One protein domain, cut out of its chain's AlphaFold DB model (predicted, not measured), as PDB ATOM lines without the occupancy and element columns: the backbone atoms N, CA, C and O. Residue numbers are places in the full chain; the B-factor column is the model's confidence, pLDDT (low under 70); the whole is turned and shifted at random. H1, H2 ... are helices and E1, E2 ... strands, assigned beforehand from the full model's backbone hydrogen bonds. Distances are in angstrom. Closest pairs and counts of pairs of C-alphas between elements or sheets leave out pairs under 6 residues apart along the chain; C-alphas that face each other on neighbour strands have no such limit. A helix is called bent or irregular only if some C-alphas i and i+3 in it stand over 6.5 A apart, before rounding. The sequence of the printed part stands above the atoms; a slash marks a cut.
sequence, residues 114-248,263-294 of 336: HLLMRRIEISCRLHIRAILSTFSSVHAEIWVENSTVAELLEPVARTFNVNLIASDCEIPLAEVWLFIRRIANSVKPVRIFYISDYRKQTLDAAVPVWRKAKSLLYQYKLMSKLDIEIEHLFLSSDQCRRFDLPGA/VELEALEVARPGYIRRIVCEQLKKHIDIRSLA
ATOM      1  N   HIS A 114     172.083 202.488 103.757       58.00
ATOM      2  CA  HIS A 114     173.352 201.755 103.803       58.00
ATOM      3  C   HIS A 114     174.546 202.595 103.334       58.00
ATOM      4  O   HIS A 114     175.654 202.426 103.843       58.00
ATOM      5  N   LEU A 115     174.352 203.502 102.370       60.94
ATOM      6  CA  LEU A 115     175.416 204.405 101.914       60.94
ATOM      7  C   LEU A 115     175.726 205.479 102.965       60.94
ATOM      8  O   LEU A 115     176.897 205.796 103.175       60.94
ATOM      9  N   LEU A 116     174.698 205.998 103.644       66.06
ATOM     10  CA  LEU A 116     174.846 206.940 104.751       66.06
ATOM     11  C   LEU A 116     175.536 206.281 105.952       66.06
ATOM     12  O   LEU A 116     176.540 206.805 106.424       66.06
ATOM     13  N   MET A 117     175.082 205.094 106.369       62.94
ATOM     14  CA  MET A 117     175.718 204.336 107.452       62.94
ATOM     15  C   MET A 117     177.182 204.016 107.142       62.94
ATOM     16  O   MET A 117     178.034 204.169 108.009       62.94
ATOM     17  N   ARG A 118     177.517 203.683 105.887       61.28
ATOM     18  CA  ARG A 118     178.920 203.521 105.468       61.28
ATOM     19  C   ARG A 118     179.724 204.814 105.565       61.28
ATOM     20  O   ARG A 118     180.885 204.767 105.955       61.28
ATOM     21  N   ARG A 119     179.155 205.967 105.199       62.56
ATOM     22  CA  ARG A 119     179.842 207.261 105.358       62.56
ATOM     23  C   ARG A 119     180.088 207.586 106.828       62.56
ATOM     24  O   ARG A 119     181.186 208.026 107.153       62.56
ATOM     25  N   ILE A 120     179.105 207.338 107.692       67.31
ATOM     26  CA  ILE A 120     179.237 207.516 109.143       67.31
ATOM     27  C   ILE A 120     180.325 206.581 109.680       67.31
ATOM     28  O   ILE A 120     181.251 207.051 110.329       67.31
ATOM     29  N   GLU A 121     180.301 205.297 109.315       63.22
ATOM     30  CA  GLU A 121     181.319 204.324 109.723       63.22
ATOM     31  C   GLU A 121     182.733 204.754 109.294       63.22
ATOM     32  O   GLU A 121     183.666 204.720 110.100       63.22
ATOM     33  N   ILE A 122     182.901 205.211 108.047       65.38
ATOM     34  CA  ILE A 122     184.183 205.728 107.543       65.38
ATOM     35  C   ILE A 122     184.632 206.941 108.369       65.38
ATOM     36  O   ILE A 122     185.779 206.983 108.814       65.38
ATOM     37  N   SER A 123     183.741 207.905 108.612       66.31
ATOM     38  CA  SER A 123     184.040 209.100 109.412       66.31
ATOM     39  C   SER A 123     184.408 208.757 110.857       66.31
ATOM     40  O   SER A 123     185.384 209.305 111.375       66.31
ATOM     41  N   CYS A 124     183.693 207.826 111.493       66.31
ATOM     42  CA  CYS A 124     183.993 207.338 112.839       66.31
ATOM     43  C   CYS A 124     185.361 206.652 112.883       66.31
ATOM     44  O   CYS A 124     186.169 206.965 113.753       66.31
ATOM     45  N   ARG A 125     185.683 205.785 111.914       65.88
ATOM     46  CA  ARG A 125     187.005 205.138 111.834       65.88
ATOM     47  C   ARG A 125     188.136 206.151 111.645       65.88
ATOM     48  O   ARG A 125     189.193 205.992 112.253       65.88
ATOM     49  N   LEU A 126     187.928 207.197 110.841       67.31
ATOM     50  CA  LEU A 126     188.903 208.282 110.678       67.31
ATOM     51  C   LEU A 126     189.108 209.065 111.983       67.31
ATOM     52  O   LEU A 126     190.252 209.358 112.329       67.31
ATOM     53  N   HIS A 127     188.040 209.338 112.738       69.00
ATOM     54  CA  HIS A 127     188.132 209.986 114.053       69.00
ATOM     55  C   HIS A 127     188.819 209.098 115.088       69.00
ATOM     56  O   HIS A 127     189.740 209.559 115.753       69.00
ATOM     57  N   ILE A 128     188.449 207.816 115.179       69.94
ATOM     58  CA  ILE A 128     189.121 206.832 116.039       69.94
ATOM     59  C   ILE A 128     190.612 206.810 115.720       69.94
ATOM     60  O   ILE A 128     191.439 206.840 116.623       69.94
ATOM     61  N   ARG A 129     190.976 206.817 114.436       67.69
ATOM     62  CA  ARG A 129     192.375 206.840 114.025       67.69
ATOM     63  C   ARG A 129     193.081 208.135 114.416       67.69
ATOM     64  O   ARG A 129     194.217 208.062 114.874       67.69
ATOM     65  N   ALA A 130     192.438 209.288 114.254       71.25
ATOM     66  CA  ALA A 130     192.981 210.569 114.698       71.25
ATOM     67  C   ALA A 130     193.203 210.572 116.219       71.25
ATOM     68  O   ALA A 130     194.291 210.925 116.665       71.25
ATOM     69  N   ILE A 131     192.236 210.074 116.993       71.94
ATOM     70  CA  ILE A 131     192.338 209.892 118.445       71.94
ATOM     71  C   ILE A 131     193.497 208.952 118.773       71.94
ATOM     72  O   ILE A 131     194.413 209.344 119.469       71.94
ATOM     73  N   LEU A 132     193.538 207.742 118.216       71.94
ATOM     74  CA  LEU A 132     194.639 206.802 118.444       71.94
ATOM     75  C   LEU A 132     196.001 207.399 118.084       71.94
ATOM     76  O   LEU A 132     196.994 207.163 118.771       71.94
ATOM     77  N   SER A 133     196.046 208.192 117.012       70.75
ATOM     78  CA  SER A 133     197.268 208.854 116.592       70.75
ATOM     79  C   SER A 133     197.755 209.857 117.623       70.75
ATOM     80  O   SER A 133     198.962 210.033 117.681       70.75
ATOM     81  N   THR A 134     196.902 210.470 118.462       74.12
ATOM     82  CA  THR A 134     197.347 211.425 119.495       74.12
ATOM     83  C   THR A 134     198.173 210.756 120.589       74.12
ATOM     84  O   THR A 134     199.107 211.388 121.078       74.12
ATOM     85  N   PHE A 135     197.926 209.478 120.883       73.56
ATOM     86  CA  PHE A 135     198.571 208.748 121.978       73.56
ATOM     87  C   PHE A 135     199.927 208.130 121.634       73.56
ATOM     88  O   PHE A 135     200.720 207.865 122.532       73.56
ATOM     89  N   SER A 136     200.230 207.922 120.352       80.06
ATOM     90  CA  SER A 136     201.579 207.506 119.958       80.06
ATOM     91  C   SER A 136     202.544 208.686 120.068       80.06
ATOM     92  O   SER A 136     202.263 209.755 119.531       80.06
ATOM     93  N   SER A 137     203.703 208.527 120.700       88.38
ATOM     94  CA  SER A 137     204.740 209.573 120.712       88.38
ATOM     95  C   SER A 137     205.384 209.781 119.334       88.38
ATOM     96  O   SER A 137     205.990 210.823 119.093       88.38
ATOM     97  N   VAL A 138     205.204 208.827 118.413       93.50
ATOM     98  CA  VAL A 138     205.771 208.840 117.057       93.50
ATOM     99  C   VAL A 138     204.714 208.574 115.982       93.50
ATOM    100  O   VAL A 138     203.713 207.896 116.218       93.50
ATOM    101  N   HIS A 139     204.948 209.054 114.764       93.81
ATOM    102  CA  HIS A 139     204.266 208.577 113.559       93.81
ATOM    103  C   HIS A 139     205.088 207.441 112.949       93.81
ATOM    104  O   HIS A 139     206.140 207.683 112.362       93.81
ATOM    105  N   ALA A 140     204.622 206.203 113.086       95.19
ATOM    106  CA  ALA A 140     205.320 205.034 112.560       95.19
ATOM    107  C   ALA A 140     204.630 204.463 111.310       95.19
ATOM    108  O   ALA A 140     203.400 204.369 111.259       95.19
ATOM    109  N   GLU A 141     205.420 204.048 110.316       97.12
ATOM    110  CA  GLU A 141     204.954 203.302 109.139       97.12
ATOM    111  C   GLU A 141     205.875 202.110 108.842       97.12
ATOM    112  O   GLU A 141     207.080 202.177 109.071       97.12
ATOM    113  N   ILE A 142     205.306 201.024 108.323       97.38
ATOM    114  CA  ILE A 142     206.025 199.852 107.815       97.38
ATOM    115  C   ILE A 142     205.965 199.908 106.294       97.38
ATOM    116  O   ILE A 142     204.869 199.957 105.733       97.38
ATOM    117  N   TRP A 143     207.115 199.923 105.629       96.75
ATOM    118  CA  TRP A 143     207.218 199.939 104.170       96.75
ATOM    119  C   TRP A 143     207.871 198.641 103.718       96.75
ATOM    120  O   TRP A 143     208.962 198.319 104.178       96.75
ATOM    121  N   VAL A 144     207.196 197.887 102.853       95.50
ATOM    122  CA  VAL A 144     207.638 196.558 102.430       95.50
ATOM    123  C   VAL A 144     207.586 196.408 100.912       95.50
ATOM    124  O   VAL A 144     206.554 196.652 100.288       95.50
ATOM    125  N   GLU A 145     208.701 195.990 100.322       93.75
ATOM    126  CA  GLU A 145     208.846 195.740  98.877       93.75
ATOM    127  C   GLU A 145     208.537 194.286  98.508       93.75
ATOM    128  O   GLU A 145     209.217 193.677  97.689       93.75
ATOM    129  N   ASN A 146     207.534 193.712  99.172       91.31
ATOM    130  CA  ASN A 146     207.044 192.369  98.912       91.31
ATOM    131  C   ASN A 146     205.599 192.232  99.428       91.31
ATOM    132  O   ASN A 146     205.350 192.339 100.635       91.31
ATOM    133  N   SER A 147     204.628 192.008  98.534       89.00
ATOM    134  CA  SER A 147     203.213 191.888  98.922       89.00
ATOM    135  C   SER A 147     202.916 190.636  99.750       89.00
ATOM    136  O   SER A 147     202.137 190.721 100.700       89.00
ATOM    137  N   THR A 148     203.576 189.509  99.478       90.44
ATOM    138  CA  THR A 148     203.442 188.275 100.269       90.44
ATOM    139  C   THR A 148     203.850 188.515 101.723       90.44
ATOM    140  O   THR A 148     203.135 188.163 102.661       90.44
ATOM    141  N   VAL A 149     204.984 189.184 101.937       93.75
ATOM    142  CA  VAL A 149     205.461 189.545 103.280       93.75
ATOM    143  C   VAL A 149     204.565 190.606 103.919       93.75
ATOM    144  O   VAL A 149     204.376 190.595 105.137       93.75
ATOM    145  N   ALA A 150     203.955 191.491 103.129       94.75
ATOM    146  CA  ALA A 150     202.977 192.447 103.637       94.75
ATOM    147  C   ALA A 150     201.781 191.750 104.307       94.75
ATOM    148  O   ALA A 150     201.363 192.179 105.384       94.75
ATOM    149  N   GLU A 151     201.277 190.645 103.749       94.44
ATOM    150  CA  GLU A 151     200.196 189.862 104.370       94.44
ATOM    151  C   GLU A 151     200.600 189.325 105.752       94.44
ATOM    152  O   GLU A 151     199.813 189.349 106.701       94.44
ATOM    153  N   LEU A 152     201.865 188.917 105.913       95.25
ATOM    154  CA  LEU A 152     202.405 188.493 107.209       95.25
ATOM    155  C   LEU A 152     202.471 189.650 108.215       95.25
ATOM    156  O   LEU A 152     202.384 189.418 109.423       95.25
ATOM    157  N   LEU A 153     202.648 190.882 107.738       96.81
ATOM    158  CA  LEU A 153     202.815 192.080 108.559       96.81
ATOM    159  C   LEU A 153     201.505 192.814 108.846       96.81
ATOM    160  O   LEU A 153     201.473 193.601 109.795       96.81
ATOM    161  N   GLU A 154     200.415 192.538 108.124       95.81
ATOM    162  CA  GLU A 154     199.104 193.141 108.393       95.81
ATOM    163  C   GLU A 154     198.702 193.017 109.877       95.81
ATOM    164  O   GLU A 154     198.343 194.040 110.479       95.81
ATOM    165  N   PRO A 155     198.753 191.828 110.521       95.94
ATOM    166  CA  PRO A 155     198.351 191.705 111.919       95.94
ATOM    167  C   PRO A 155     199.210 192.568 112.847       95.94
ATOM    168  O   PRO A 155     198.697 193.135 113.816       95.94
ATOM    169  N   VAL A 156     200.501 192.717 112.535       96.25
ATOM    170  CA  VAL A 156     201.431 193.574 113.281       96.25
ATOM    171  C   VAL A 156     201.044 195.039 113.097       96.25
ATOM    172  O   VAL A 156     200.802 195.732 114.084       96.25
ATOM    173  N   ALA A 157     200.870 195.495 111.854       94.88
ATOM    174  CA  ALA A 157     200.469 196.865 111.547       94.88
ATOM    175  C   ALA A 157     199.155 197.250 112.244       94.88
ATOM    176  O   ALA A 157     199.048 198.313 112.857       94.88
ATOM    177  N   ARG A 158     198.172 196.340 112.239       89.69
ATOM    178  CA  ARG A 158     196.879 196.514 112.917       89.69
ATOM    179  C   ARG A 158     197.008 196.553 114.440       89.69
ATOM    180  O   ARG A 158     196.280 197.307 115.094       89.69
ATOM    181  N   THR A 159     197.893 195.735 115.007       90.00
ATOM    182  CA  THR A 159     198.146 195.685 116.456       90.00
ATOM    183  C   THR A 159     198.749 196.994 116.948       90.00
ATOM    184  O   THR A 159     198.277 197.532 117.943       90.00
ATOM    185  N   PHE A 160     199.726 197.538 116.219       91.81
ATOM    186  CA  PHE A 160     200.409 198.788 116.567       91.81
ATOM    187  C   PHE A 160     199.744 200.047 115.985       91.81
ATOM    188  O   PHE A 160     200.218 201.153 116.225       91.81
ATOM    189  N   ASN A 161     198.640 199.897 115.245       89.56
ATOM    190  CA  ASN A 161     197.928 200.982 114.563       89.56
ATOM    191  C   ASN A 161     198.840 201.858 113.672       89.56
ATOM    192  O   ASN A 161     198.707 203.083 113.620       89.56
ATOM    193  N   VAL A 162     199.765 201.222 112.955       92.75
ATOM    194  CA  VAL A 162     200.693 201.881 112.022       92.75
ATOM    195  C   VAL A 162     200.250 201.676 110.576       92.75
ATOM    196  O   VAL A 162     199.502 200.747 110.268       92.75
ATOM    197  N   ASN A 163     200.683 202.554 109.667       93.06
ATOM    198  CA  ASN A 163     200.464 202.324 108.235       93.06
ATOM    199  C   ASN A 163     201.349 201.178 107.741       93.06
ATOM    200  O   ASN A 163     202.520 201.122 108.104       93.06
ATOM    201  N   LEU A 164     200.798 200.324 106.881       95.06
ATOM    202  CA  LEU A 164     201.544 199.348 106.096       95.06
ATOM    203  C   LEU A 164     201.474 199.780 104.632       95.06
ATOM    204  O   LEU A 164     200.382 199.893 104.079       95.06
ATOM    205  N   ILE A 165     202.627 200.061 104.038       93.75
ATOM    206  CA  ILE A 165     202.776 200.402 102.625       93.75
ATOM    207  C   ILE A 165     203.475 199.225 101.963       93.75
ATOM    208  O   ILE A 165     204.580 198.869 102.363       93.75
ATOM    209  N   ALA A 166     202.820 198.622 100.978       92.06
ATOM    210  CA  ALA A 166     203.318 197.448 100.279       92.06
ATOM    211  C   ALA A 166     203.477 197.735  98.786       92.06
ATOM    212  O   ALA A 166     202.653 198.431  98.189       92.06
ATOM    213  N   SER A 167     204.527 197.180  98.198       88.25
ATOM    214  CA  SER A 167     204.822 197.214  96.769       88.25
ATOM    215  C   SER A 167     205.470 195.886  96.382       88.25
ATOM    216  O   SER A 167     206.160 195.302  97.204       88.25
ATOM    217  N   ASP A 168     205.282 195.407  95.154       83.06
ATOM    218  CA  ASP A 168     205.987 194.211  94.645       83.06
ATOM    219  C   ASP A 168     207.410 194.527  94.155       83.06
ATOM    220  O   ASP A 168     208.135 193.666  93.660       83.06
ATOM    221  N   CYS A 169     207.785 195.799  94.210       83.75
ATOM    222  CA  CYS A 169     209.058 196.329  93.752       83.75
ATOM    223  C   CYS A 169     209.411 197.583  94.559       83.75
ATOM    224  O   CYS A 169     208.825 197.834  95.614       83.75
ATOM    225  N   GLU A 170     210.296 198.422  94.010       86.50
ATOM    226  CA  GLU A 170     210.676 199.675  94.655       86.50
ATOM    227  C   GLU A 170     209.446 200.530  95.025       86.50
ATOM    228  O   GLU A 170     208.588 200.747  94.164       86.50
ATOM    229  N   ILE A 171     209.357 201.068  96.252       89.06
ATOM    230  CA  ILE A 171     208.213 201.902  96.676       89.06
ATOM    231  C   ILE A 171     207.980 203.057  95.672       89.06
ATOM    232  O   ILE A 171     208.869 203.906  95.473       89.06
ATOM    233  N   PRO A 172     206.796 203.151  95.033       85.69
ATOM    234  CA  PRO A 172     206.529 204.166  94.021       85.69
ATOM    235  C   PRO A 172     206.563 205.588  94.584       85.69
ATOM    236  O   PRO A 172     206.162 205.854  95.716       85.69
ATOM    237  N   LEU A 173     206.959 206.557  93.752       85.88
ATOM    238  CA  LEU A 173     207.012 207.973  94.147       85.88
ATOM    239  C   LEU A 173     205.648 208.516  94.615       85.88
ATOM    240  O   LEU A 173     205.600 209.394  95.473       85.88
ATOM    241  N   ALA A 174     204.546 207.984  94.078       83.62
ATOM    242  CA  ALA A 174     203.191 208.347  94.490       83.62
ATOM    243  C   ALA A 174     202.894 207.946  95.949       83.62
ATOM    244  O   ALA A 174     202.293 208.732  96.678       83.62
ATOM    245  N   GLU A 175     203.367 206.782  96.402       87.50
ATOM    246  CA  GLU A 175     203.205 206.344  97.795       87.50
ATOM    247  C   GLU A 175     204.038 207.204  98.749       87.50
ATOM    248  O   GLU A 175     203.551 207.641  99.795       87.50
ATOM    249  N   VAL A 176     205.261 207.558  98.341       92.56
ATOM    250  CA  VAL A 176     206.104 208.506  99.084       92.56
ATOM    251  C   VAL A 176     205.436 209.883  99.181       92.56
ATOM    252  O   VAL A 176     205.482 210.531 100.226       92.56
ATOM    253  N   TRP A 177     204.768 210.336  98.117       90.00
ATOM    254  CA  TRP A 177     203.985 211.570  98.145       90.00
ATOM    255  C   TRP A 177     202.803 211.488  99.121       90.00
ATOM    256  O   TRP A 177     202.612 212.398  99.930       90.00
ATOM    257  N   LEU A 178     202.036 210.394  99.099       88.38
ATOM    258  CA  LEU A 178     200.940 210.180 100.047       88.38
ATOM    259  C   LEU A 178     201.432 210.170 101.494       88.38
ATOM    260  O   LEU A 178     200.778 210.746 102.365       88.38
ATOM    261  N   PHE A 179     202.588 209.564 101.750       92.88
ATOM    262  CA  PHE A 179     203.262 209.645 103.038       92.88
ATOM    263  C   PHE A 179     203.560 211.089 103.441       92.88
ATOM    264  O   PHE A 179     203.147 211.513 104.519       92.88
ATOM    265  N   ILE A 180     204.189 211.875 102.564       93.69
ATOM    266  CA  ILE A 180     204.518 213.276 102.853       93.69
ATOM    267  C   ILE A 180     203.262 214.086 103.160       93.69
ATOM    268  O   ILE A 180     203.265 214.866 104.107       93.69
ATOM    269  N   ARG A 181     202.160 213.854 102.441       89.81
ATOM    270  CA  ARG A 181     200.871 214.483 102.755       89.81
ATOM    271  C   ARG A 181     200.370 214.141 104.154       89.81
ATOM    272  O   ARG A 181     199.847 215.026 104.827       89.81
ATOM    273  N   ARG A 182     200.519 212.885 104.593       89.62
ATOM    274  CA  ARG A 182     200.125 212.461 105.948       89.62
ATOM    275  C   ARG A 182     200.953 213.168 107.017       89.62
ATOM    276  O   ARG A 182     200.392 213.581 108.026       89.62
ATOM    277  N   ILE A 183     202.256 213.328 106.791       93.12
ATOM    278  CA  ILE A 183     203.172 213.863 107.808       93.12
ATOM    279  C   ILE A 183     203.433 215.369 107.702       93.12
ATOM    280  O   ILE A 183     204.069 215.919 108.592       93.12
ATOM    281  N   ALA A 184     202.944 216.056 106.666       92.19
ATOM    282  CA  ALA A 184     203.242 217.473 106.415       92.19
ATOM    283  C   ALA A 184     202.889 218.402 107.590       92.19
ATOM    284  O   ALA A 184     203.557 219.414 107.789       92.19
ATOM    285  N   ASN A 185     201.863 218.039 108.366       86.06
ATOM    286  CA  ASN A 185     201.424 218.761 109.563       86.06
ATOM    287  C   ASN A 185     201.685 217.972 110.858       86.06
ATOM    288  O   ASN A 185     201.129 218.298 111.905       86.06
ATOM    289  N   SER A 186     202.483 216.903 110.795       89.00
ATOM    290  CA  SER A 186     202.839 216.131 111.979       89.00
ATOM    291  C   SER A 186     203.770 216.950 112.867       89.00
ATOM    292  O   SER A 186     204.778 217.478 112.408       89.00
ATOM    293  N   VAL A 187     203.455 217.000 114.158       90.25
ATOM    294  CA  VAL A 187     204.367 217.490 115.207       90.25
ATOM    295  C   VAL A 187     205.192 216.357 115.822       90.25
ATOM    296  O   VAL A 187     205.953 216.574 116.760       90.25
ATOM    297  N   LYS A 188     205.001 215.128 115.334       92.94
ATOM    298  CA  LYS A 188     205.593 213.914 115.893       92.94
ATOM    299  C   LYS A 188     206.819 213.502 115.091       92.94
ATOM    300  O   LYS A 188     206.756 213.566 113.858       92.94
ATOM    301  N   PRO A 189     207.868 212.995 115.759       96.31
ATOM    302  CA  PRO A 189     208.920 212.229 115.110       96.31
ATOM    303  C   PRO A 189     208.327 211.130 114.230       96.31
ATOM    304  O   PRO A 189     207.384 210.443 114.627       96.31
ATOM    305  N   VAL A 190     208.874 210.963 113.034       96.81
ATOM    306  CA  VAL A 190     208.440 209.988 112.041       96.81
ATOM    307  C   VAL A 190     209.469 208.869 111.963       96.81
ATOM    308  O   VAL A 190     210.665 209.132 111.826       96.81
ATOM    309  N   ARG A 191     209.010 207.622 112.053       97.06
ATOM    310  CA  ARG A 191     209.847 206.419 111.972       97.06
ATOM    311  C   ARG A 191     209.315 205.492 110.886       97.06
ATOM    312  O   ARG A 191     208.144 205.117 110.908       97.06
ATOM    313  N   ILE A 192     210.156 205.159 109.914       97.19
ATOM    314  CA  ILE A 192     209.803 204.272 108.803       97.19
ATOM    315  C   ILE A 192     210.606 202.987 108.944       97.19
ATOM    316  O   ILE A 192     211.831 203.014 108.878       97.19
ATOM    317  N   PHE A 193     209.910 201.867 109.102       97.44
ATOM    318  CA  PHE A 193     210.505 200.537 109.146       97.44
ATOM    319  C   PHE A 193     210.476 199.946 107.746       97.44
ATOM    320  O   PHE A 193     209.427 199.508 107.270       97.44
ATOM    321  N   TYR A 194     211.618 199.993 107.075       97.12
ATOM    322  CA  TYR A 194     211.763 199.599 105.686       97.12
ATOM    323  C   TYR A 194     212.234 198.148 105.565       97.12
ATOM    324  O   TYR A 194     213.172 197.724 106.245       97.12
ATOM    325  N   ILE A 195     211.558 197.382 104.715       96.69
ATOM    326  CA  ILE A 195     211.722 195.939 104.555       96.69
ATOM    327  C   ILE A 195     211.801 195.641 103.058       96.69
ATOM    328  O   ILE A 195     210.887 195.963 102.301       96.69
ATOM    329  N   SER A 196     212.881 195.006 102.632       95.19
ATOM    330  CA  SER A 196     213.136 194.692 101.227       95.19
ATOM    331  C   SER A 196     213.981 193.433 101.092       95.19
ATOM    332  O   SER A 196     214.643 193.000 102.035       95.19
ATOM    333  N   ASP A 197     214.010 192.860  99.900       93.12
ATOM    334  CA  ASP A 197     214.946 191.785  99.595       93.12
ATOM    335  C   ASP A 197     216.401 192.262  99.676       93.12
ATOM    336  O   ASP A 197     216.716 193.441  99.486       93.12
ATOM    337  N   TYR A 198     217.324 191.329  99.897       91.81
ATOM    338  CA  TYR A 198     218.744 191.630  99.784       91.81
ATOM    339  C   TYR A 198     219.147 191.626  98.313       91.81
ATOM    340  O   TYR A 198     218.880 190.665  97.588       91.81
ATOM    341  N   ARG A 199     219.846 192.673  97.877       88.00
ATOM    342  CA  ARG A 199     220.551 192.725  96.591       88.00
ATOM    343  C   ARG A 199     221.945 193.287  96.836       88.00
ATOM    344  O   ARG A 199     222.090 194.424  97.272       88.00
ATOM    345  N   LYS A 200     222.994 192.528  96.526       84.56
ATOM    346  CA  LYS A 200     224.392 192.927  96.781       84.56
ATOM    347  C   LYS A 200     224.813 194.190  96.028       84.56
ATOM    348  O   LYS A 200     225.648 194.948  96.510       84.56
ATOM    349  N   GLN A 201     224.224 194.428  94.854       76.00
ATOM    350  CA  GLN A 201     224.505 195.613  94.035       76.00
ATOM    351  C   GLN A 201     223.966 196.911  94.660       76.00
ATOM    352  O   GLN A 201     224.437 197.999  94.331       76.00
ATOM    353  N   THR A 202     223.005 196.818  95.583       70.06
ATOM    354  CA  THR A 202     222.480 197.963  96.327       70.06
ATOM    355  C   THR A 202     223.088 197.981  97.722       70.06
ATOM    356  O   THR A 202     222.723 197.171  98.567       70.06
ATOM    357  N   LEU A 203     224.004 198.926  97.966       67.50
ATOM    358  CA  LEU A 203     224.624 199.161  99.282       67.50
ATOM    359  C   LEU A 203     223.589 199.241 100.416       67.50
ATOM    360  O   LEU A 203     223.848 198.754 101.511       67.50
ATOM    361  N   ASP A 204     222.431 199.845 100.133       80.62
ATOM    362  CA  ASP A 204     221.271 199.878 101.020       80.62
ATOM    363  C   ASP A 204     219.994 200.108 100.194       80.62
ATOM    364  O   ASP A 204     219.865 201.112  99.483       80.62
ATOM    365  N   ALA A 205     219.057 199.164 100.273       81.75
ATOM    366  CA  ALA A 205     217.795 199.194  99.543       81.75
ATOM    367  C   ALA A 205     216.872 200.340  99.988       81.75
ATOM    368  O   ALA A 205     216.044 200.785  99.200       81.75
ATOM    369  N   ALA A 206     217.053 200.897 101.192       88.50
ATOM    370  CA  ALA A 206     216.284 202.057 101.640       88.50
ATOM    371  C   ALA A 206     216.725 203.373 100.965       88.50
ATOM    372  O   ALA A 206     215.967 204.346 100.924       88.50
ATOM    373  N   VAL A 207     217.946 203.442 100.413       89.38
ATOM    374  CA  VAL A 207     218.519 204.686  99.864       89.38
ATOM    375  C   VAL A 207     217.730 205.252  98.676       89.38
ATOM    376  O   VAL A 207     217.480 206.464  98.677       89.38
ATOM    377  N   PRO A 208     217.334 204.470  97.653       89.69
ATOM    378  CA  PRO A 208     216.507 204.964  96.549       89.69
ATOM    379  C   PRO A 208     215.199 205.607  97.026       89.69
ATOM    380  O   PRO A 208     214.883 206.746  96.662       89.69
ATOM    381  N   VAL A 209     214.501 204.930  97.935       91.50
ATOM    382  CA  VAL A 209     213.244 205.396  98.517       91.50
ATOM    383  C   VAL A 209     213.453 206.644  99.380       91.50
ATOM    384  O   VAL A 209     212.708 207.622  99.267       91.50
ATOM    385  N   TRP A 210     214.541 206.700 100.150       93.38
ATOM    386  CA  TRP A 210     214.904 207.899 100.899       93.38
ATOM    387  C   TRP A 210     215.233 209.090  99.996       93.38
ATOM    388  O   TRP A 210     214.855 210.221 100.298       93.38
ATOM    389  N   ARG A 211     215.891 208.872  98.851       92.44
ATOM    390  CA  ARG A 211     216.154 209.936  97.863       92.44
ATOM    391  C   ARG A 211     214.857 210.501  97.288       92.44
ATOM    392  O   ARG A 211     214.756 211.722  97.146       92.44
ATOM    393  N   LYS A 212     213.863 209.649  97.005       92.19
ATOM    394  CA  LYS A 212     212.515 210.080  96.591       92.19
ATOM    395  C   LYS A 212     211.880 210.968  97.664       92.19
ATOM    396  O   LYS A 212     211.475 212.092  97.361       92.19
ATOM    397  N   ALA A 213     211.873 210.508  98.917       93.94
ATOM    398  CA  ALA A 213     211.316 211.263 100.038       93.94
ATOM    399  C   ALA A 213     212.036 212.603 100.232       93.94
ATOM    400  O   ALA A 213     211.390 213.647 100.278       93.94
ATOM    401  N   LYS A 214     213.375 212.604 100.241       94.62
ATOM    402  CA  LYS A 214     214.186 213.819 100.376       94.62
ATOM    403  C   LYS A 214     213.905 214.845  99.284       94.62
ATOM    404  O   LYS A 214     213.778 216.028  99.589       94.62
ATOM    405  N   SER A 215     213.802 214.400  98.031       92.12
ATOM    406  CA  SER A 215     213.496 215.279  96.899       92.12
ATOM    407  C   SER A 215     212.170 216.010  97.110       92.12
ATOM    408  O   SER A 215     212.104 217.226  96.939       92.12
ATOM    409  N   LEU A 216     211.130 215.284  97.522       92.56
ATOM    410  CA  LEU A 216     209.813 215.855  97.793       92.56
ATOM    411  C   LEU A 216     209.834 216.763  99.035       92.56
ATOM    412  O   LEU A 216     209.357 217.892  98.984       92.56
ATOM    413  N   LEU A 217     210.451 216.332 100.135       94.50
ATOM    414  CA  LEU A 217     210.577 217.142 101.352       94.50
ATOM    415  C   LEU A 217     211.296 218.473 101.094       94.50
ATOM    416  O   LEU A 217     210.912 219.499 101.660       94.50
ATOM    417  N   TYR A 218     212.316 218.475 100.232       93.69
ATOM    418  CA  TYR A 218     213.003 219.693  99.808       93.69
ATOM    419  C   TYR A 218     212.095 220.579  98.949       93.69
ATOM    420  O   TYR A 218     211.915 221.757  99.257       93.69
ATOM    421  N   GLN A 219     211.470 220.002  97.917       90.06
ATOM    422  CA  GLN A 219     210.564 220.704  97.004       90.06
ATOM    423  C   GLN A 219     209.419 221.412  97.744       90.06
ATOM    424  O   GLN A 219     209.066 222.540  97.403       90.06
ATOM    425  N   TYR A 220     208.880 220.782  98.789       91.19
ATOM    426  CA  TYR A 220     207.773 221.309  99.589       91.19
ATOM    427  C   TYR A 220     208.216 222.042 100.871       91.19
ATOM    428  O   TYR A 220     207.373 222.414 101.683       91.19
ATOM    429  N   LYS A 221     209.522 222.300 101.057       94.62
ATOM    430  CA  LYS A 221     210.084 223.033 102.216       94.62
ATOM    431  C   LYS A 221     209.697 222.431 103.579       94.62
ATOM    432  O   LYS A 221     209.435 223.152 104.544       94.62
ATOM    433  N   LEU A 222     209.661 221.101 103.654       94.12
ATOM    434  CA  LEU A 222     209.319 220.336 104.859       94.12
ATOM    435  C   LEU A 222     210.544 219.760 105.579       94.12
ATOM    436  O   LEU A 222     210.436 219.382 106.740       94.12
ATOM    437  N   MET A 223     211.710 219.722 104.925       92.12
ATOM    438  CA  MET A 223     212.918 219.072 105.454       92.12
ATOM    439  C   MET A 223     213.337 219.560 106.850       92.12
ATOM    440  O   MET A 223     213.764 218.763 107.671       92.12
ATOM    441  N   SER A 224     213.223 220.860 107.130       92.44
ATOM    442  CA  SER A 224     213.623 221.441 108.420       92.44
ATOM    443  C   SER A 224     212.554 221.340 109.509       92.44
ATOM    444  O   SER A 224     212.806 221.744 110.640       92.44
ATOM    445  N   LYS A 225     211.350 220.860 109.174       93.56
ATOM    446  CA  LYS A 225     210.198 220.824 110.087       93.56
ATOM    447  C   LYS A 225     209.945 219.445 110.682       93.56
ATOM    448  O   LYS A 225     209.236 219.345 111.676       93.56
ATOM    449  N   LEU A 226     210.459 218.401 110.043       94.69
ATOM    450  CA  LEU A 226     210.108 217.020 110.341       94.69
ATOM    451  C   LEU A 226     211.356 216.262 110.782       94.69
ATOM    452  O   LEU A 226     212.377 216.297 110.099       94.69
ATOM    453  N   ASP A 227     211.252 215.554 111.903       96.25
ATOM    454  CA  ASP A 227     212.232 214.548 112.308       96.25
ATOM    455  C   ASP A 227     211.840 213.213 111.667       96.25
ATOM    456  O   ASP A 227     210.857 212.605 112.085       96.25
ATOM    457  N   ILE A 228     212.549 212.791 110.618       96.44
ATOM    458  CA  ILE A 228     212.250 211.563 109.870       96.44
ATOM    459  C   ILE A 228     213.474 210.657 109.887       96.44
ATOM    460  O   ILE A 228     214.545 211.038 109.413       96.44
ATOM    461  N   GLU A 229     213.272 209.428 110.342       95.88
ATOM    462  CA  GLU A 229     214.276 208.369 110.327       95.88
ATOM    463  C   GLU A 229     213.715 207.146 109.594       95.88
ATOM    464  O   GLU A 229     212.559 206.760 109.797       95.88
ATOM    465  N   ILE A 230     214.530 206.565 108.713       95.56
ATOM    466  CA  ILE A 230     214.216 205.330 107.992       95.56
ATOM    467  C   ILE A 230     215.184 204.257 108.477       95.56
ATOM    468  O   ILE A 230     216.392 204.397 108.297       95.56
ATOM    469  N   GLU A 231     214.648 203.196 109.073       95.25
ATOM    470  CA  GLU A 231     215.403 202.039 109.547       95.25
ATOM    471  C   GLU A 231     215.167 200.864 108.595       95.25
ATOM    472  O   GLU A 231     214.045 200.375 108.452       95.25
ATOM    473  N   HIS A 232     216.228 200.402 107.935       95.31
ATOM    474  CA  HIS A 232     216.191 199.203 107.104       95.31
ATOM    475  C   HIS A 232     216.344 197.960 107.993       95.31
ATOM    476  O   HIS A 232     217.404 197.728 108.576       95.31
ATOM    477  N   LEU A 233     215.275 197.169 108.123       95.75
ATOM    478  CA  LEU A 233     215.224 196.026 109.044       95.75
ATOM    479  C   LEU A 233     215.722 194.714 108.427       95.75
ATOM    480  O   LEU A 233     216.319 193.886 109.125       95.75
ATOM    481  N   PHE A 234     215.443 194.516 107.137       92.94
ATOM    482  CA  PHE A 234     215.687 193.279 106.397       92.94
ATOM    483  C   PHE A 234     215.814 193.559 104.906       92.94
ATOM    484  O   PHE A 234     215.055 194.396 104.428       92.94
ATOM    485  N   LEU A 235     216.618 192.822 104.138       92.25
ATOM    486  CA  LEU A 235     217.643 191.834 104.512       92.25
ATOM    487  C   LEU A 235     219.047 192.448 104.383       92.25
ATOM    488  O   LEU A 235     219.390 193.018 103.349       92.25
ATOM    489  N   SER A 236     219.902 192.277 105.396       90.88
ATOM    490  CA  SER A 236     221.325 192.643 105.312       90.88
ATOM    491  C   SER A 236     222.205 191.468 104.873       90.88
ATOM    492  O   SER A 236     221.846 190.300 105.039       90.88
ATOM    493  N   SER A 237     223.411 191.763 104.368       90.12
ATOM    494  CA  SER A 237     224.399 190.728 104.014       90.12
ATOM    495  C   SER A 237     224.747 189.833 105.213       90.12
ATOM    496  O   SER A 237     224.863 188.614 105.082       90.12
ATOM    497  N   ASP A 238     224.850 190.418 106.409       90.81
ATOM    498  CA  ASP A 238     225.117 189.676 107.643       90.81
ATOM    499  C   ASP A 238     223.956 188.769 108.039       90.81
ATOM    500  O   ASP A 238     224.189 187.646 108.477       90.81
ATOM    501  N   GLN A 239     222.710 189.219 107.862       92.31
ATOM    502  CA  GLN A 239     221.536 188.377 108.093       92.31
ATOM    503  C   GLN A 239     221.514 187.197 107.115       92.31
ATOM    504  O   GLN A 239     221.333 186.064 107.558       92.31
ATOM    505  N   CYS A 240     221.778 187.439 105.827       92.69
ATOM    506  CA  CYS A 240     221.829 186.379 104.815       92.69
ATOM    507  C   CYS A 240     222.866 185.307 105.177       92.69
ATOM    508  O   CYS A 240     222.540 184.123 105.201       92.69
ATOM    509  N   ARG A 241     224.086 185.720 105.558       91.12
ATOM    510  CA  ARG A 241     225.152 184.797 105.995       91.12
ATOM    511  C   ARG A 241     224.815 184.079 107.301       91.12
ATOM    512  O   ARG A 241     225.023 182.880 107.416       91.12
ATOM    513  N   ARG A 242     224.295 184.802 108.297       93.88
ATOM    514  CA  ARG A 242     223.979 184.254 109.626       93.88
ATOM    515  C   ARG A 242     222.898 183.177 109.577       93.88
ATOM    516  O   ARG A 242     222.931 182.255 110.389       93.88
ATOM    517  N   PHE A 243     221.913 183.337 108.698       93.81
ATOM    518  CA  PHE A 243     220.803 182.397 108.566       93.81
ATOM    519  C   PHE A 243     221.009 181.361 107.461       93.81
ATOM    520  O   PHE A 243     220.118 180.536 107.287       93.81
ATOM    521  N   ASP A 244     222.159 181.387 106.776       93.88
ATOM    522  CA  ASP A 244     222.473 180.504 105.645       93.88
ATOM    523  C   ASP A 244     221.341 180.501 104.602       93.88
ATOM    524  O   ASP A 244     220.821 179.460 104.201       93.88
ATOM    525  N   LEU A 245     220.866 181.704 104.247       92.75
ATOM    526  CA  LEU A 245     219.713 181.845 103.362       92.75
ATOM    527  C   LEU A 245     220.098 181.491 101.920       92.75
ATOM    528  O   LEU A 245     221.117 181.988 101.426       92.75
ATOM    529  N   PRO A 246     219.277 180.692 101.215       91.75
ATOM    530  CA  PRO A 246     219.507 180.412  99.811       91.75
ATOM    531  C   PRO A 246     219.295 181.671  98.966       91.75
ATOM    532  O   PRO A 246     218.469 182.529  99.278       91.75
ATOM    533  N   GLY A 247     220.029 181.745  97.859       89.06
ATOM    534  CA  GLY A 247     219.793 182.742  96.822       89.06
ATOM    535  C   GLY A 247     218.431 182.584  96.151       89.06
ATOM    536  O   GLY A 247     217.872 181.485  96.118       89.06
ATOM    537  N   ALA A 248     217.930 183.673  95.571       86.75
ATOM    538  CA  ALA A 248     216.716 183.659  94.764       86.75
ATOM    539  C   ALA A 248     216.839 182.691  93.560       86.75
ATOM    540  O   ALA A 248     217.949 182.477  93.046       86.75
ATOM    541  N   VAL A 263     218.773 187.665  97.684       91.94
ATOM    542  CA  VAL A 263     218.014 186.805  98.607       91.94
ATOM    543  C   VAL A 263     216.652 187.442  98.851       91.94
ATOM    544  O   VAL A 263     216.585 188.608  99.245       91.94
ATOM    545  N   GLU A 264     215.594 186.670  98.624       93.62
ATOM    546  CA  GLU A 264     214.200 187.076  98.827       93.62
ATOM    547  C   GLU A 264     213.789 186.933 100.301       93.62
ATOM    548  O   GLU A 264     214.255 186.039 101.018       93.62
ATOM    549  N   LEU A 265     212.897 187.804 100.774       95.19
ATOM    550  CA  LEU A 265     212.383 187.776 102.148       95.19
ATOM    551  C   LEU A 265     211.677 186.456 102.506       95.19
ATOM    552  O   LEU A 265     211.740 186.015 103.657       95.19
ATOM    553  N   GLU A 266     211.050 185.791 101.538       95.12
ATOM    554  CA  GLU A 266     210.419 184.482 101.699       95.12
ATOM    555  C   GLU A 266     211.421 183.422 102.153       95.12
ATOM    556  O   GLU A 266     211.075 182.569 102.972       95.12
ATOM    557  N   ALA A 267     212.675 183.494 101.694       95.19
ATOM    558  CA  ALA A 267     213.716 182.565 102.121       95.19
ATOM    559  C   ALA A 267     213.950 182.660 103.637       95.19
ATOM    560  O   ALA A 267     214.095 181.637 104.312       95.19
ATOM    561  N   LEU A 268     213.922 183.878 104.193       95.94
ATOM    562  CA  LEU A 268     214.019 184.087 105.637       95.94
ATOM    563  C   LEU A 268     212.782 183.561 106.372       95.94
ATOM    564  O   LEU A 268     212.937 182.903 107.400       95.94
ATOM    565  N   GLU A 269     211.576 183.823 105.867       96.50
ATOM    566  CA  GLU A 269     210.348 183.330 106.505       96.50
ATOM    567  C   GLU A 269     210.275 181.795 106.487       96.50
ATOM    568  O   GLU A 269     209.875 181.193 107.479       96.50
ATOM    569  N   VAL A 270     210.733 181.135 105.420       96.06
ATOM    570  CA  VAL A 270     210.810 179.666 105.357       96.06
ATOM    571  C   VAL A 270     211.873 179.123 106.315       96.06
ATOM    572  O   VAL A 270     211.610 178.176 107.058       96.06
ATOM    573  N   ALA A 271     213.069 179.720 106.347       95.88
ATOM    574  CA  ALA A 271     214.160 179.270 107.216       95.88
ATOM    575  C   ALA A 271     213.884 179.522 108.712       95.88
ATOM    576  O   ALA A 271     214.380 178.797 109.590       95.88
ATOM    577  N   ARG A 272     213.128 180.584 109.022       96.81
ATOM    578  CA  ARG A 272     212.798 181.047 110.376       96.81
ATOM    579  C   ARG A 272     211.355 181.597 110.439       96.81
ATOM    580  O   ARG A 272     211.178 182.811 110.561       96.81
ATOM    581  N   PRO A 273     210.324 180.732 110.450       97.38
ATOM    582  CA  PRO A 273     208.926 181.168 110.445       97.38
ATOM    583  C   PRO A 273     208.577 182.136 111.578       97.38
ATOM    584  O   PRO A 273     208.894 181.905 112.748       97.38
ATOM    585  N   GLY A 274     207.910 183.240 111.237       96.38
ATOM    586  CA  GLY A 274     207.507 184.294 112.164       96.38
ATOM    587  C   GLY A 274     208.633 185.216 112.640       96.38
ATOM    588  O   GLY A 274     208.360 186.133 113.424       96.38
ATOM    589  N   TYR A 275     209.874 185.023 112.184       97.12
ATOM    590  CA  TYR A 275     211.009 185.852 112.590       97.12
ATOM    591  C   TYR A 275     210.838 187.308 112.146       97.12
ATOM    592  O   TYR A 275     211.055 188.211 112.956       97.12
ATOM    593  N   ILE A 276     210.361 187.543 110.916       97.56
ATOM    594  CA  ILE A 276     210.109 188.894 110.388       97.56
ATOM    595  C   ILE A 276     209.103 189.627 111.286       97.56
ATOM    596  O   ILE A 276     209.404 190.699 111.815       97.56
ATOM    597  N   ARG A 277     207.940 189.009 111.556       97.75
ATOM    598  CA  ARG A 277     206.917 189.571 112.459       97.75
ATOM    599  C   ARG A 277     207.480 189.895 113.839       97.75
ATOM    600  O   ARG A 277     207.157 190.943 114.395       97.75
ATOM    601  N   ARG A 278     208.290 188.996 114.409       97.69
ATOM    602  CA  ARG A 278     208.867 189.183 115.745       97.69
ATOM    603  C   ARG A 278     209.755 190.423 115.798       97.69
ATOM    604  O   ARG A 278     209.550 191.253 116.676       97.69
ATOM    605  N   ILE A 279     210.688 190.572 114.859       97.81
ATOM    606  CA  ILE A 279     211.611 191.715 114.844       97.81
ATOM    607  C   ILE A 279     210.866 193.027 114.594       97.81
ATOM    608  O   ILE A 279     211.120 194.000 115.296       97.81
ATOM    609  N   VAL A 280     209.907 193.064 113.662       97.75
ATOM    610  CA  VAL A 280     209.102 194.277 113.426       97.75
ATOM    611  C   VAL A 280     208.314 194.658 114.685       97.75
ATOM    612  O   VAL A 280     208.312 195.822 115.079       97.75
ATOM    613  N   CYS A 281     207.707 193.685 115.376       97.44
ATOM    614  CA  CYS A 281     207.058 193.914 116.670       97.44
ATOM    615  C   CYS A 281     208.028 194.465 117.724       97.44
ATOM    616  O   CYS A 281     207.672 195.376 118.468       97.44
ATOM    617  N   GLU A 282     209.226 193.891 117.838       96.88
ATOM    618  CA  GLU A 282     210.248 194.334 118.793       96.88
ATOM    619  C   GLU A 282     210.702 195.764 118.505       96.88
ATOM    620  O   GLU A 282     210.828 196.551 119.439       96.88
ATOM    621  N   GLN A 283     210.876 196.120 117.233       96.75
ATOM    622  CA  GLN A 283     211.249 197.470 116.824       96.75
ATOM    623  C   GLN A 283     210.140 198.480 117.112       96.75
ATOM    624  O   GLN A 283     210.381 199.486 117.771       96.75
ATOM    625  N   LEU A 284     208.895 198.172 116.742       95.75
ATOM    626  CA  LEU A 284     207.753 199.038 117.045       95.75
ATOM    627  C   LEU A 284     207.583 199.274 118.551       95.75
ATOM    628  O   LEU A 284     207.324 200.403 118.959       95.75
ATOM    629  N   LYS A 285     207.799 198.251 119.390       95.06
ATOM    630  CA  LYS A 285     207.739 198.374 120.860       95.06
ATOM    631  C   LYS A 285     208.766 199.343 121.446       95.06
ATOM    632  O   LYS A 285     208.541 199.838 122.543       95.06
ATOM    633  N   LYS A 286     209.875 199.624 120.750       94.31
ATOM    634  CA  LYS A 286     210.845 200.640 121.198       94.31
ATOM    635  C   LYS A 286     210.282 202.056 121.105       94.31
ATOM    636  O   LYS A 286     210.739 202.934 121.829       94.31
ATOM    637  N   HIS A 287     209.306 202.273 120.225       92.50
ATOM    638  CA  HIS A 287     208.754 203.598 119.941       92.50
ATOM    639  C   HIS A 287     207.287 203.756 120.354       92.50
ATOM    640  O   HIS A 287     206.832 204.881 120.541       92.50
ATOM    641  N   ILE A 288     206.542 202.657 120.487       91.94
ATOM    642  CA  ILE A 288     205.104 202.654 120.758       91.94
ATOM    643  C   ILE A 288     204.828 201.840 122.021       91.94
ATOM    644  O   ILE A 288     205.062 200.628 122.054       91.94
ATOM    645  N   ASP A 289     204.258 202.490 123.038       90.75
ATOM    646  CA  ASP A 289     203.732 201.791 124.209       90.75
ATOM    647  C   ASP A 289     202.412 201.094 123.854       90.75
ATOM    648  O   ASP A 289     201.369 201.718 123.636       90.75
ATOM    649  N   ILE A 290     202.463 199.765 123.809       87.56
ATOM    650  CA  ILE A 290     201.311 198.932 123.475       87.56
ATOM    651  C   ILE A 290     200.194 199.020 124.522       87.56
ATOM    652  O   ILE A 290     199.031 198.830 124.174       87.56
ATOM    653  N   ARG A 291     200.518 199.306 125.792       87.12
ATOM    654  CA  ARG A 291     199.512 199.453 126.851       87.12
ATOM    655  C   ARG A 291     198.735 200.742 126.653       87.12
ATOM    656  O   ARG A 291     197.508 200.685 126.610       87.12
ATOM    657  N   SER A 292     199.444 201.852 126.437       85.50
ATOM    658  CA  SER A 292     198.818 203.126 126.083       85.50
ATOM    659  C   SER A 292     197.962 202.970 124.834       85.50
ATOM    660  O   SER A 292     196.800 203.344 124.855       85.50
ATOM    661  N   LEU A 293     198.471 202.320 123.784       85.50
ATOM    662  CA  LEU A 293     197.702 202.110 122.558       85.50
ATOM    663  C   LEU A 293     196.427 201.277 122.781       85.50
ATOM    664  O   LEU A 293     195.384 201.587 122.205       85.50
ATOM    665  N   ALA A 294     196.494 200.222 123.600       86.00
ATOM    666  CA  ALA A 294     195.335 199.395 123.927       86.00
ATOM    667  C   ALA A 294     194.278 200.177 124.720       86.00
ATOM    668  O   ALA A 294     193.087 200.067 124.431       86.00
TER     669      ALA A 294
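Overview. This is residues 114 to 248 and 263 to 294 of the 336 residues of an uncharacterized protein of Phycisphaerales bacterium (UniProt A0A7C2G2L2). A parallel sheet of four strands forms the core of a three-layer slab, with H2 and H7 packed on one face and H3 and H4 on the other. The long helix H1 makes an arm, residues 114 to 128 of which stick out from this body, while the short helices H5 and H6 lie beyond the ends of the strands where E4 finishes. The printed part has 167 residues with eight named helices and four named strands, in the order H1 E1 H2 E2 H3 E3 H4 E4 H5 H6 H7 H8; the sheet's order is E2 E1 E3 E4, and the class is mixed, helices and strands. The whole is compact, with a radius of gyration of the C-alphas of 17.0 A, and spans 51 by 36 by 32 A.

Along the chain. The printed part begins with H1, residues 114 to 135, 31.9 A from C-alpha 114 at (173.352, 201.755, 103.803) to C-alpha 135. E1, residues 139 to 144, is 16.7 A long and begins at C-alpha 139 at (204.266, 208.577, 113.559). H2, residues 147 to 160, is 19.2 A long and only just irregular: C-alphas 152 and 155 are 7.0 A apart. E2 is residues 163 to 166, and H3, residues 173 to 183, is 15.4 A long. E3, residues 190 to 195, is 16.3 A long, H4, residues 206 to 219, is 20.0 A, and E4, residues 228 to 234, is 18.9 A. H5 is residues 237 to 242, H6 is residues 265 to 271, and H7, residues 275 to 287, is 19.3 A long. H8, residues 290 to 294, ends at C-alpha 294 at (195.335, 199.395, 123.927).

Arrangement. In the sheet, E2 and E4 are the edge strands. E1 and E3 are parallel at 15 degrees, with N 193 and O 141 2.8 A apart, within hydrogen-bond range. E2 and E1 are parallel at 18 degrees, with N 165 and O 142 at 2.8 A, and E3 and E4 at 21 degrees, with N 194 and O 231 at 2.8 A. E1, H2, E2 and E3, H4, E4 are strand-helix-strand units, parallel neighbour strands with a helix between; E2, H3, E3 is a split one, with E1 between its strands in the sheet. The three crossovers are right-handed. H2 lies over E2 and E1 at a height over the sheet of 8.3 A. On the same face, H7 lies over E3 at 9.8 A. H2 and H7 touch, closest at the C-alphas of Leu 153 and Arg 277, 6.2 A apart, the same way at 36 degrees, only just a steep tilt. On the opposite face, H3 lies over E1 at 9.4 A and H4 over E3 at 10.5 A. H3 and H4 touch, closest at the C-alphas of Val 176 and Ala 213, 6.0 A apart, at a steep tilt of 62 degrees. H6 and H7 touch only at the corner, closest at the C-alphas of Glu 269 and Tyr 275, 6.6 A apart. H5 touches no helix. H1, with residues 132 to 135 alone, only just touches H8, with 3 pairs of C-alphas within 8 A; the closest are Phe 135 and Leu 293, 6.7 A apart. Every O i to N i+4 pair is within hydrogen-bond range in H3, H4, H5, H6 and H8, against 17 of 18 in H1, 7 of 10 in H2 and 8 of 9 in H7.

Size, cuts and confidence. The C-alphas farthest apart, those of Leu 116 and Arg 241, are 55.0 A from each other. Without residues 114 to 128, which stand free, the body spans 44 by 37 by 22 A. Residues 249 to 262 are not printed, and C-alphas 248 and 263 are 5.1 A apart across the cut. Of the links that are printed whole, none is long. The mean pLDDT of the printed part is 88.8, and residues 114 to 129 and residue 203 are under 70.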